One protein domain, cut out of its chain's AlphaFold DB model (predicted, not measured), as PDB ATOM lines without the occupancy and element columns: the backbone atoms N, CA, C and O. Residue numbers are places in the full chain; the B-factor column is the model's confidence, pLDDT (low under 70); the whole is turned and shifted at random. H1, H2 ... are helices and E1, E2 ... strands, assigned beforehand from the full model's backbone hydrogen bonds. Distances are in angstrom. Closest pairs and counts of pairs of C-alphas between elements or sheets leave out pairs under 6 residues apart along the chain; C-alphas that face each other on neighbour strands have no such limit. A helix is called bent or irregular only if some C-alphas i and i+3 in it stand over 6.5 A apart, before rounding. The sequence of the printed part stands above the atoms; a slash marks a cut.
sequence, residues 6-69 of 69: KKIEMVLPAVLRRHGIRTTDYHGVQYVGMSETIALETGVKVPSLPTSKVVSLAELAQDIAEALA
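This is residues 6 to 69 of the 69 residues of an uncharacterized protein of Bradyrhizobium elkanii (UniProt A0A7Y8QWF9). A flat model in which two helices, H1 and H3, pack on each other as a steeply crossed pair at one end, a small two-stranded hairpin of E1 and E2 sits in the middle beside H1, and the short helix H2 is at the far end. From H2 a long stretch with no named element, residues 43 to 56, runs back to H3. The printed part has 64 residues with three named helices and two named strands, in the order H1, E1, E2, H2, H3; the sheet has the order E1 - E2, antiparallel, and the class is mostly helix. The whole is only just loose, close to compact, with a radius of gyration of the C-alphas of 13.0 A and spans of 38 by 27 by 13 A.

H1, residues 6 to 18, touches H3, residues 57 to 68; the closest C-alphas, those of Val 11 and Ala 67, are 6.6 A apart. The two run opposite ways at a steep tilt of 49 degrees. The closest C-alphas of H1 and E1, residues 23 to 26, are those of Pro 13 and Thr 23, 7.4 A apart. For H1 and E2, residues 29 to 32, they are those of Pro 13 and Gln 30, 7.7 A apart. E1 and E2 form a hairpin, antiparallel at 145 degrees between their directions, with N 24 and O 31 at 2.9 A and N 31 and O 24 at 2.8 A, both within hydrogen-bond range. H2, residues 36 to 42, touches no helix and is apart from E1. H3 is apart from both strands. In H2 and H3 every O i to N i+4 pair is within hydrogen-bond range; in H1 7 of 9 are.

H1 begins at C-alpha 6, (131.341, 209.463, 262.409), and measures 19.6 A from first to last C-alpha; it is irregular, but only just, with C-alphas 10 and 13 at 6.9 A. E1 measures 9.6 A, E2 10.1 A and H2 9.8 A. H2 begins at C-alpha 36, (158.137, 209.798, 253.047). H3 measures 16.5 A and ends at C-alpha 68, (132.415, 216.194, 270.482).

The two C-alphas farthest apart are those of Glu 41 and Ala 69, 38.7 A. The first and last printed C-alphas, those of Lys 6 and Ala 69, are 13.6 A apart; Ala 69 is the chain's last residue. The printed part has no cut. The link from H2 to H3 is long, with 14 residues; the links H1 to E1, E1 to E2 and E2 to H2 are tight. The mean pLDDT of the printed part is 76.1, and residues 33 to 53 are under 70.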
ATOM      1  N   LYS A   6     131.650 208.470 263.449       82.62
ATOM      2  CA  LYS A   6     131.341 209.463 262.409       82.62
ATOM      3  C   LYS A   6     131.498 210.894 262.915       82.62
ATOM      4  O   LYS A   6     131.952 211.762 262.176       82.62
ATOM      5  N   LYS A   7     131.153 211.149 264.184       86.25
ATOM      6  CA  LYS A   7     131.377 212.465 264.802       86.25
ATOM      7  C   LYS A   7     132.868 212.765 264.921       86.25
ATOM      8  O   LYS A   7     133.277 213.885 264.632       86.25
ATOM      9  N   ILE A   8     133.677 211.768 265.291       85.88
ATOM     10  CA  ILE A   8     135.138 211.917 265.326       85.88
ATOM     11  C   ILE A   8     135.671 212.256 263.930       85.88
ATOM     12  O   ILE A   8     136.393 213.239 263.796       85.88
ATOM     13  N   GLU A   9     135.286 211.506 262.893       82.81
ATOM     14  CA  GLU A   9     135.726 211.750 261.509       82.81
ATOM     15  C   GLU A   9     135.376 213.158 261.007       82.81
ATOM     16  O   GLU A   9     136.174 213.777 260.304       82.81
ATOM     17  N   MET A  10     134.221 213.701 261.403       84.44
ATOM     18  CA  MET A  10     133.824 215.067 261.048       84.44
ATOM     19  C   MET A  10     134.641 216.146 261.773       84.44
ATOM     20  O   MET A  10     134.959 217.181 261.187       84.44
ATOM     21  N   VAL A  11     134.952 215.939 263.054       89.94
ATOM     22  CA  VAL A  11     135.530 216.969 263.934       89.94
ATOM     23  C   VAL A  11     137.057 216.992 263.880       89.94
ATOM     24  O   VAL A  11     137.680 218.060 263.885       89.94
ATOM     25  N   LEU A  12     137.670 215.812 263.819       88.12
ATOM     26  CA  LEU A  12     139.105 215.627 263.988       88.12
ATOM     27  C   LEU A  12     139.948 216.418 262.966       88.12
ATOM     28  O   LEU A  12     140.880 217.099 263.398       88.12
ATOM     29  N   PRO A  13     139.621 216.455 261.654       86.81
ATOM     30  CA  PRO A  13     140.398 217.234 260.687       86.81
ATOM     31  C   PRO A  13     140.436 218.733 261.013       86.81
ATOM     32  O   PRO A  13     141.468 219.387 260.855       86.81
ATOM     33  N   ALA A  14     139.325 219.287 261.510       88.06
ATOM     34  CA  ALA A  14     139.237 220.699 261.868       88.06
ATOM     35  C   ALA A  14     140.064 221.032 263.120       88.06
ATOM     36  O   ALA A  14     140.699 222.086 263.173       88.06
ATOM     37  N   VAL A  15     140.083 220.143 264.119       90.81
ATOM     38  CA  VAL A  15     140.918 220.301 265.324       90.81
ATOM     39  C   VAL A  15     142.403 220.226 264.962       90.81
ATOM     40  O   VAL A  15     143.167 221.126 265.302       90.81
ATOM     41  N   LEU A  16     142.810 219.210 264.201       87.75
ATOM     42  CA  LEU A  16     144.204 219.033 263.786       87.75
ATOM     43  C   LEU A  16     144.719 220.238 262.985       87.75
ATOM     44  O   LEU A  16     145.811 220.745 263.246       87.75
ATOM     45  N   ARG A  17     143.893 220.771 262.076       84.31
ATOM     46  CA  ARG A  17     144.229 221.961 261.285       84.31
ATOM     47  C   ARG A  17     144.437 223.211 262.145       84.31
ATOM     48  O   ARG A  17     145.328 223.997 261.828       84.31
ATOM     49  N   ARG A  18     143.664 223.393 263.227       87.19
ATOM     50  CA  ARG A  18     143.843 224.510 264.181       87.19
ATOM     51  C   ARG A  18     145.210 224.472 264.867       87.19
ATOM     52  O   ARG A  18     145.803 225.523 265.090       87.19
ATOM     53  N   HIS A  19     145.735 223.274 265.109       85.06
ATOM     54  CA  HIS A  19     147.068 223.057 265.683       85.06
ATOM     55  C   HIS A  19     148.197 223.032 264.644       85.06
ATOM     56  O   HIS A  19     149.354 222.798 264.981       85.06
ATOM     57  N   GLY A  20     147.890 223.288 263.368       78.31
ATOM     58  CA  GLY A  20     148.872 223.239 262.285       78.31
ATOM     59  C   GLY A  20     149.339 221.823 261.934       78.31
ATOM     60  O   GLY A  20     150.305 221.675 261.184       78.31
ATOM     61  N   ILE A  21     148.657 220.792 262.439       81.19
ATOM     62  CA  ILE A  21     148.934 219.393 262.116       81.19
ATOM     63  C   ILE A  21     148.365 219.123 260.725       81.19
ATOM     64  O   ILE A  21     147.156 219.206 260.496       81.19
ATOM     65  N   ARG A  22     149.250 218.828 259.769       75.00
ATOM     66  CA  ARG A  22     148.847 218.508 258.397       75.00
ATOM     67  C   ARG A  22     148.357 217.068 258.309       75.00
ATOM     68  O   ARG A  22     149.030 216.150 258.779       75.00
ATOM     69  N   THR A  23     147.220 216.887 257.649       78.31
ATOM     70  CA  THR A  23     146.719 215.582 257.222       78.31
ATOM     71  C   THR A  23     146.914 215.411 255.718       78.31
ATOM     72  O   THR A  23     146.991 216.393 254.977       78.31
ATOM     73  N   THR A  24     147.028 214.166 255.268       77.00
ATOM     74  CA  THR A  24     147.061 213.807 253.844       77.00
ATOM     75  C   THR A  24     145.837 212.960 253.531       77.00
ATOM     76  O   THR A  24     145.552 212.017 254.266       77.00
ATOM     77  N   ASP A  25     145.117 213.303 252.464       77.44
ATOM     78  CA  ASP A  25     144.038 212.460 251.949       77.44
ATOM     79  C   ASP A  25     144.624 211.351 251.073       77.44
ATOM     80  O   ASP A  25     145.377 211.633 250.137       77.44
ATOM     81  N   TYR A  26     144.279 210.103 251.370       72.75
ATOM     82  CA  TYR A  26     144.634 208.957 250.544       72.75
ATOM     83  C   TYR A  26     143.452 207.988 250.481       72.75
ATOM     84  O   TYR A  26     142.993 207.490 251.506       72.75
ATOM     85  N   HIS A  27     142.927 207.756 249.271       78.94
ATOM     86  CA  HIS A  27     141.720 206.950 249.026       78.94
ATOM     87  C   HIS A  27     140.503 207.346 249.891       78.94
ATOM     88  O   HIS A  27     139.722 206.488 250.300       78.94
ATOM     89  N   GLY A  28     140.323 208.645 250.164       73.81
ATOM     90  CA  GLY A  28     139.204 209.153 250.965       73.81
ATOM     91  C   GLY A  28     139.368 208.967 252.476       73.81
ATOM     92  O   GLY A  28     138.412 209.177 253.222       73.81
ATOM     93  N   VAL A  29     140.561 208.580 252.935       75.56
ATOM     94  CA  VAL A  29     140.927 208.501 254.351       75.56
ATOM     95  C   VAL A  29     141.971 209.574 254.658       75.56
ATOM     96  O   VAL A  29     142.954 209.735 253.935       75.56
ATOM     97  N   GLN A  30     141.760 210.318 255.745       75.56
ATOM     98  CA  GLN A  30     142.684 211.351 256.218       75.56
ATOM     99  C   GLN A  30     143.729 210.741 257.160       75.56
ATOM    100  O   GLN A  30     143.387 210.215 258.217       75.56
ATOM    101  N   TYR A  31     145.009 210.862 256.808       75.75
ATOM    102  CA  TYR A  31     146.139 210.363 257.597       75.75
ATOM    103  C   TYR A  31     146.920 211.508 258.244       75.75
ATOM    104  O   TYR A  31     147.208 212.511 257.592       75.75
ATOM    105  N   VAL A  32     147.317 211.350 259.511       76.81
ATOM    106  CA  VAL A  32     148.265 212.243 260.202       76.81
ATOM    107  C   VAL A  32     149.672 211.681 260.046       76.81
ATOM    108  O   VAL A  32     149.893 210.526 260.388       76.81
ATOM    109  N   GLY A  33     150.619 212.500 259.578       67.06
ATOM    110  CA  GLY A  33     152.024 212.097 259.475       67.06
ATOM    111  C   GLY A  33     152.220 210.900 258.544       67.06
ATOM    112  O   GLY A  33     152.476 209.788 258.990       67.06
ATOM    113  N   MET A  34     152.103 211.120 257.237       62.84
ATOM    114  CA  MET A  34     152.457 210.097 256.254       62.84
ATOM    115  C   MET A  34     153.982 210.069 256.105       62.84
ATOM    116  O   MET A  34     154.592 211.114 255.877       62.84
ATOM    117  N   SER A  35     154.614 208.905 256.291       57.75
ATOM    118  CA  SER A  35     156.068 208.802 256.118       57.75
ATOM    119  C   SER A  35     156.438 209.043 254.654       57.75
ATOM    120  O   SER A  35     155.686 208.674 253.747       57.75
ATOM    121  N   GLU A  36     157.611 209.633 254.409       56.59
ATOM    122  CA  GLU A  36     158.137 209.798 253.047       56.59
ATOM    123  C   GLU A  36     158.219 208.460 252.302       56.59
ATOM    124  O   GLU A  36     157.992 208.421 251.098       56.59
ATOM    125  N   THR A  37     158.459 207.348 253.002       56.44
ATOM    126  CA  THR A  37     158.476 206.005 252.407       56.44
ATOM    127  C   THR A  37     157.119 205.629 251.808       56.44
ATOM    128  O   THR A  37     157.059 205.237 250.647       56.44
ATOM    129  N   ILE A  38     156.017 205.833 252.542       61.78
ATOM    130  CA  ILE A  38     154.665 205.550 252.028       61.78
ATOM    131  C   ILE A  38     154.296 206.552 250.922       61.78
ATOM    132  O   ILE A  38     153.640 206.190 249.947       61.78
ATOM    133  N   ALA A  39     154.747 207.804 251.022       62.25
ATOM    134  CA  ALA A  39     154.581 208.813 249.971       62.25
ATOM    135  C   ALA A  39     155.220 208.391 248.641       62.25
ATOM    136  O   ALA A  39     154.597 208.498 247.584       62.25
ATOM    137  N   LEU A  40     156.452 207.881 248.712       59.97
ATOM    138  CA  LEU A  40     157.222 207.410 247.565       59.97
ATOM    139  C   LEU A  40     156.595 206.162 246.934       59.97
ATOM    140  O   LEU A  40     156.526 206.078 245.711       59.97
ATOM    141  N   GLU A  41     156.091 205.229 247.745       67.06
ATOM    142  CA  GLU A  41     155.433 204.004 247.266       67.06
ATOM    143  C   GLU A  41     154.063 204.267 246.621       67.06
ATOM    144  O   GLU A  41     153.679 203.587 245.672       67.06
ATOM    145  N   THR A  42     153.326 205.267 247.110       66.00
ATOM    146  CA  THR A  42     151.957 205.575 246.652       66.00
ATOM    147  C   THR A  42     151.889 206.684 245.599       66.00
ATOM    148  O   THR A  42     150.821 206.936 245.041       66.00
ATOM    149  N   GLY A  43     153.006 207.364 245.314       66.56
ATOM    150  CA  GLY A  43     153.073 208.495 244.379       66.56
ATOM    151  C   GLY A  43     152.410 209.781 244.892       66.56
ATOM    152  O   GLY A  43     152.294 210.763 244.151       66.56
ATOM    153  N   VAL A  44     151.972 209.804 246.152       65.62
ATOM    154  CA  VAL A  44     151.342 210.966 246.782       65.62
ATOM    155  C   VAL A  44     152.424 211.961 247.188       65.62
ATOM    156  O   VAL A  44     153.338 211.638 247.943       65.62
ATOM    157  N   LYS A  45     152.309 213.214 246.731       58.88
ATOM    158  CA  LYS A  45     153.178 214.299 247.206       58.88
ATOM    159  C   LYS A  45     152.849 214.616 248.664       58.88
ATOM    160  O   LYS A  45     151.910 215.363 248.933       58.88
ATOM    161  N   VAL A  46     153.639 214.084 249.593       56.69
ATOM    162  CA  VAL A  46     153.568 214.472 251.003       56.69
ATOM    163  C   VAL A  46     154.372 215.762 251.183       56.69
ATOM    164  O   VAL A  46     155.553 215.802 250.834       56.69
ATOM    165  N   PRO A  47     153.758 216.853 251.672       54.41
ATOM    166  CA  PRO A  47     154.506 218.054 252.011       54.41
ATOM    167  C   PRO A  47     155.530 217.709 253.092       54.41
ATOM    168  O   PRO A  47     155.156 217.091 254.089       54.41
ATOM    169  N   SER A  48     156.783 218.147 252.936       55.16
ATOM    170  CA  SER A  48     157.761 218.088 254.025       55.16
ATOM    171  C   SER A  48     157.126 218.681 255.279       55.16
ATOM    172  O   SER A  48     156.521 219.754 255.204       55.16
ATOM    173  N   LEU A  49     157.180 217.954 256.401       54.66
ATOM    174  CA  LEU A  49     156.639 218.424 257.675       54.66
ATOM    175  C   LEU A  49     157.373 219.726 258.026       54.66
ATOM    176  O   LEU A  49     158.541 219.665 258.416       54.66
ATOM    177  N   PRO A  50     156.742 220.912 257.906       54.56
ATOM    178  CA  PRO A  50     157.300 222.085 258.548       54.56
ATOM    179  C   PRO A  50     157.228 221.814 260.052       54.56
ATOM    180  O   PRO A  50     156.430 220.980 260.493       54.56
ATOM    181  N   THR A  51     158.026 222.527 260.841       57.16
ATOM    182  CA  THR A  51     157.912 222.560 262.301       57.16
ATOM    183  C   THR A  51     156.466 222.869 262.688       57.16
ATOM    184  O   THR A  51     156.037 224.020 262.741       57.16
ATOM    185  N   SER A  52     155.675 221.814 262.890       60.25
ATOM    186  CA  SER A  52     154.311 221.933 263.374       60.25
ATOM    187  C   SER A  52     154.425 222.552 264.756       60.25
ATOM    188  O   SER A  52     155.357 222.234 265.503       60.25
ATOM    189  N   LYS A  53     153.533 223.489 265.077       63.72
ATOM    190  CA  LYS A  53     153.521 224.094 266.407       63.72
ATOM    191  C   LYS A  53     153.435 222.947 267.417       63.72
ATOM    192  O   LYS A  53     152.561 222.092 267.293       63.72
ATOM    193  N   VAL A  54     154.380 222.881 268.352       73.31
ATOM    194  CA  VAL A  54     154.364 221.840 269.382       73.31
ATOM    195  C   VAL A  54     153.116 222.076 270.227       73.31
ATOM    196  O   VAL A  54     153.006 223.111 270.880       73.31
ATOM    197  N   VAL A  55     152.166 221.149 270.150       79.62
ATOM    198  CA  VAL A  55     150.942 221.124 270.955       79.62
ATOM    199  C   VAL A  55     151.042 219.964 271.934       79.62
ATOM    200  O   VAL A  55     151.546 218.891 271.585       79.62
ATOM    201  N   SER A  56     150.596 220.164 273.172       87.25
ATOM    202  CA  SER A  56     150.552 219.065 274.130       87.25
ATOM    203  C   SER A  56     149.409 218.098 273.798       87.25
ATOM    204  O   SER A  56     148.348 218.489 273.312       87.25
ATOM    205  N   LEU A  57     149.590 216.811 274.107       86.44
ATOM    206  CA  LEU A  57     148.517 215.824 273.935       86.44
ATOM    207  C   LEU A  57     147.285 216.149 274.792       86.44
ATOM    208  O   LEU A  57     146.172 215.816 274.398       86.44
ATOM    209  N   ALA A  58     147.480 216.807 275.938       90.38
ATOM    210  CA  ALA A  58     146.395 217.213 276.823       90.38
ATOM    211  C   ALA A  58     145.512 218.297 276.186       90.38
ATOM    212  O   ALA A  58     144.296 218.133 276.149       90.38
ATOM    213  N   GLU A  59     146.115 219.352 275.629       88.25
ATOM    214  CA  GLU A  59     145.383 220.408 274.910       88.25
ATOM    215  C   GLU A  59     144.647 219.838 273.693       88.25
ATOM    216  O   GLU A  59     143.465 220.111 273.495       88.25
ATOM    217  N   LEU A  60     145.311 218.977 272.913       89.38
ATOM    218  CA  LEU A  60     144.681 218.338 271.757       89.38
ATOM    219  C   LEU A  60     143.482 217.467 272.170       89.38
ATOM    220  O   LEU A  60     142.442 217.495 271.515       89.38
ATOM    221  N   ALA A  61     143.614 216.695 273.251       89.19
ATOM    222  CA  ALA A  61     142.534 215.858 273.762       89.19
ATOM    223  C   ALA A  61     141.351 216.693 274.275       89.19
ATOM    224  O   ALA A  61     140.201 216.317 274.042       89.19
ATOM    225  N   GLN A  62     141.626 217.822 274.932       92.25
ATOM    226  CA  GLN A  62     140.596 218.740 275.402       92.25
ATOM    227  C   GLN A  62     139.807 219.337 274.232       92.25
ATOM    228  O   GLN A  62     138.584 219.237 274.225       92.25
ATOM    229  N   ASP A  63     140.483 219.848 273.202       90.88
ATOM    230  CA  ASP A  63     139.819 220.425 272.025       90.88
ATOM    231  C   ASP A  63     138.949 219.404 271.273       90.88
ATOM    232  O   ASP A  63     137.891 219.746 270.736       90.88
ATOM    233  N   ILE A  64     139.390 218.142 271.214       90.31
ATOM    234  CA  ILE A  64     138.600 217.047 270.638       90.31
ATOM    235  C   ILE A  64     137.368 216.777 271.506       90.31
ATOM    236  O   ILE A  64     136.273 216.628 270.970       90.31
ATOM    237  N   ALA A  65     137.525 216.719 272.830       90.06
ATOM    238  CA  ALA A  65     136.416 216.478 273.748       90.06
ATOM    239  C   ALA A  65     135.369 217.603 273.690       90.06
ATOM    240  O   ALA A  65     134.178 217.312 273.604       90.06
ATOM    241  N   GLU A  66     135.805 218.864 273.668       90.88
ATOM    242  CA  GLU A  66     134.931 220.038 273.549       90.88
ATOM    243  C   GLU A  66     134.148 220.042 272.235       90.88
ATOM    244  O   GLU A  66     132.964 220.361 272.220       90.88
ATOM    245  N   ALA A  67     134.778 219.649 271.129       88.62
ATOM    246  CA  ALA A  67     134.119 219.617 269.830       88.62
ATOM    247  C   ALA A  67     133.202 218.392 269.618       88.62
ATOM    248  O   ALA A  67     132.448 218.353 268.644       88.62
ATOM    249  N   LEU A  68     133.271 217.387 270.499       86.94
ATOM    250  CA  LEU A  68     132.415 216.194 270.482       86.94
ATOM    251  C   LEU A  68     131.231 216.260 271.463       86.94
ATOM    252  O   LEU A  68     130.343 215.402 271.364       86.94
ATOM    253  N   ALA A  69     131.248 217.213 272.399       83.31
ATOM    254  CA  ALA A  69     130.171 217.490 273.352       83.31
ATOM    255  C   ALA A  69     128.920 218.040 272.647       83.31
ATOM    256  O   ALA A  69     127.809 217.603 273.031       83.31
TER     257      ALA A  69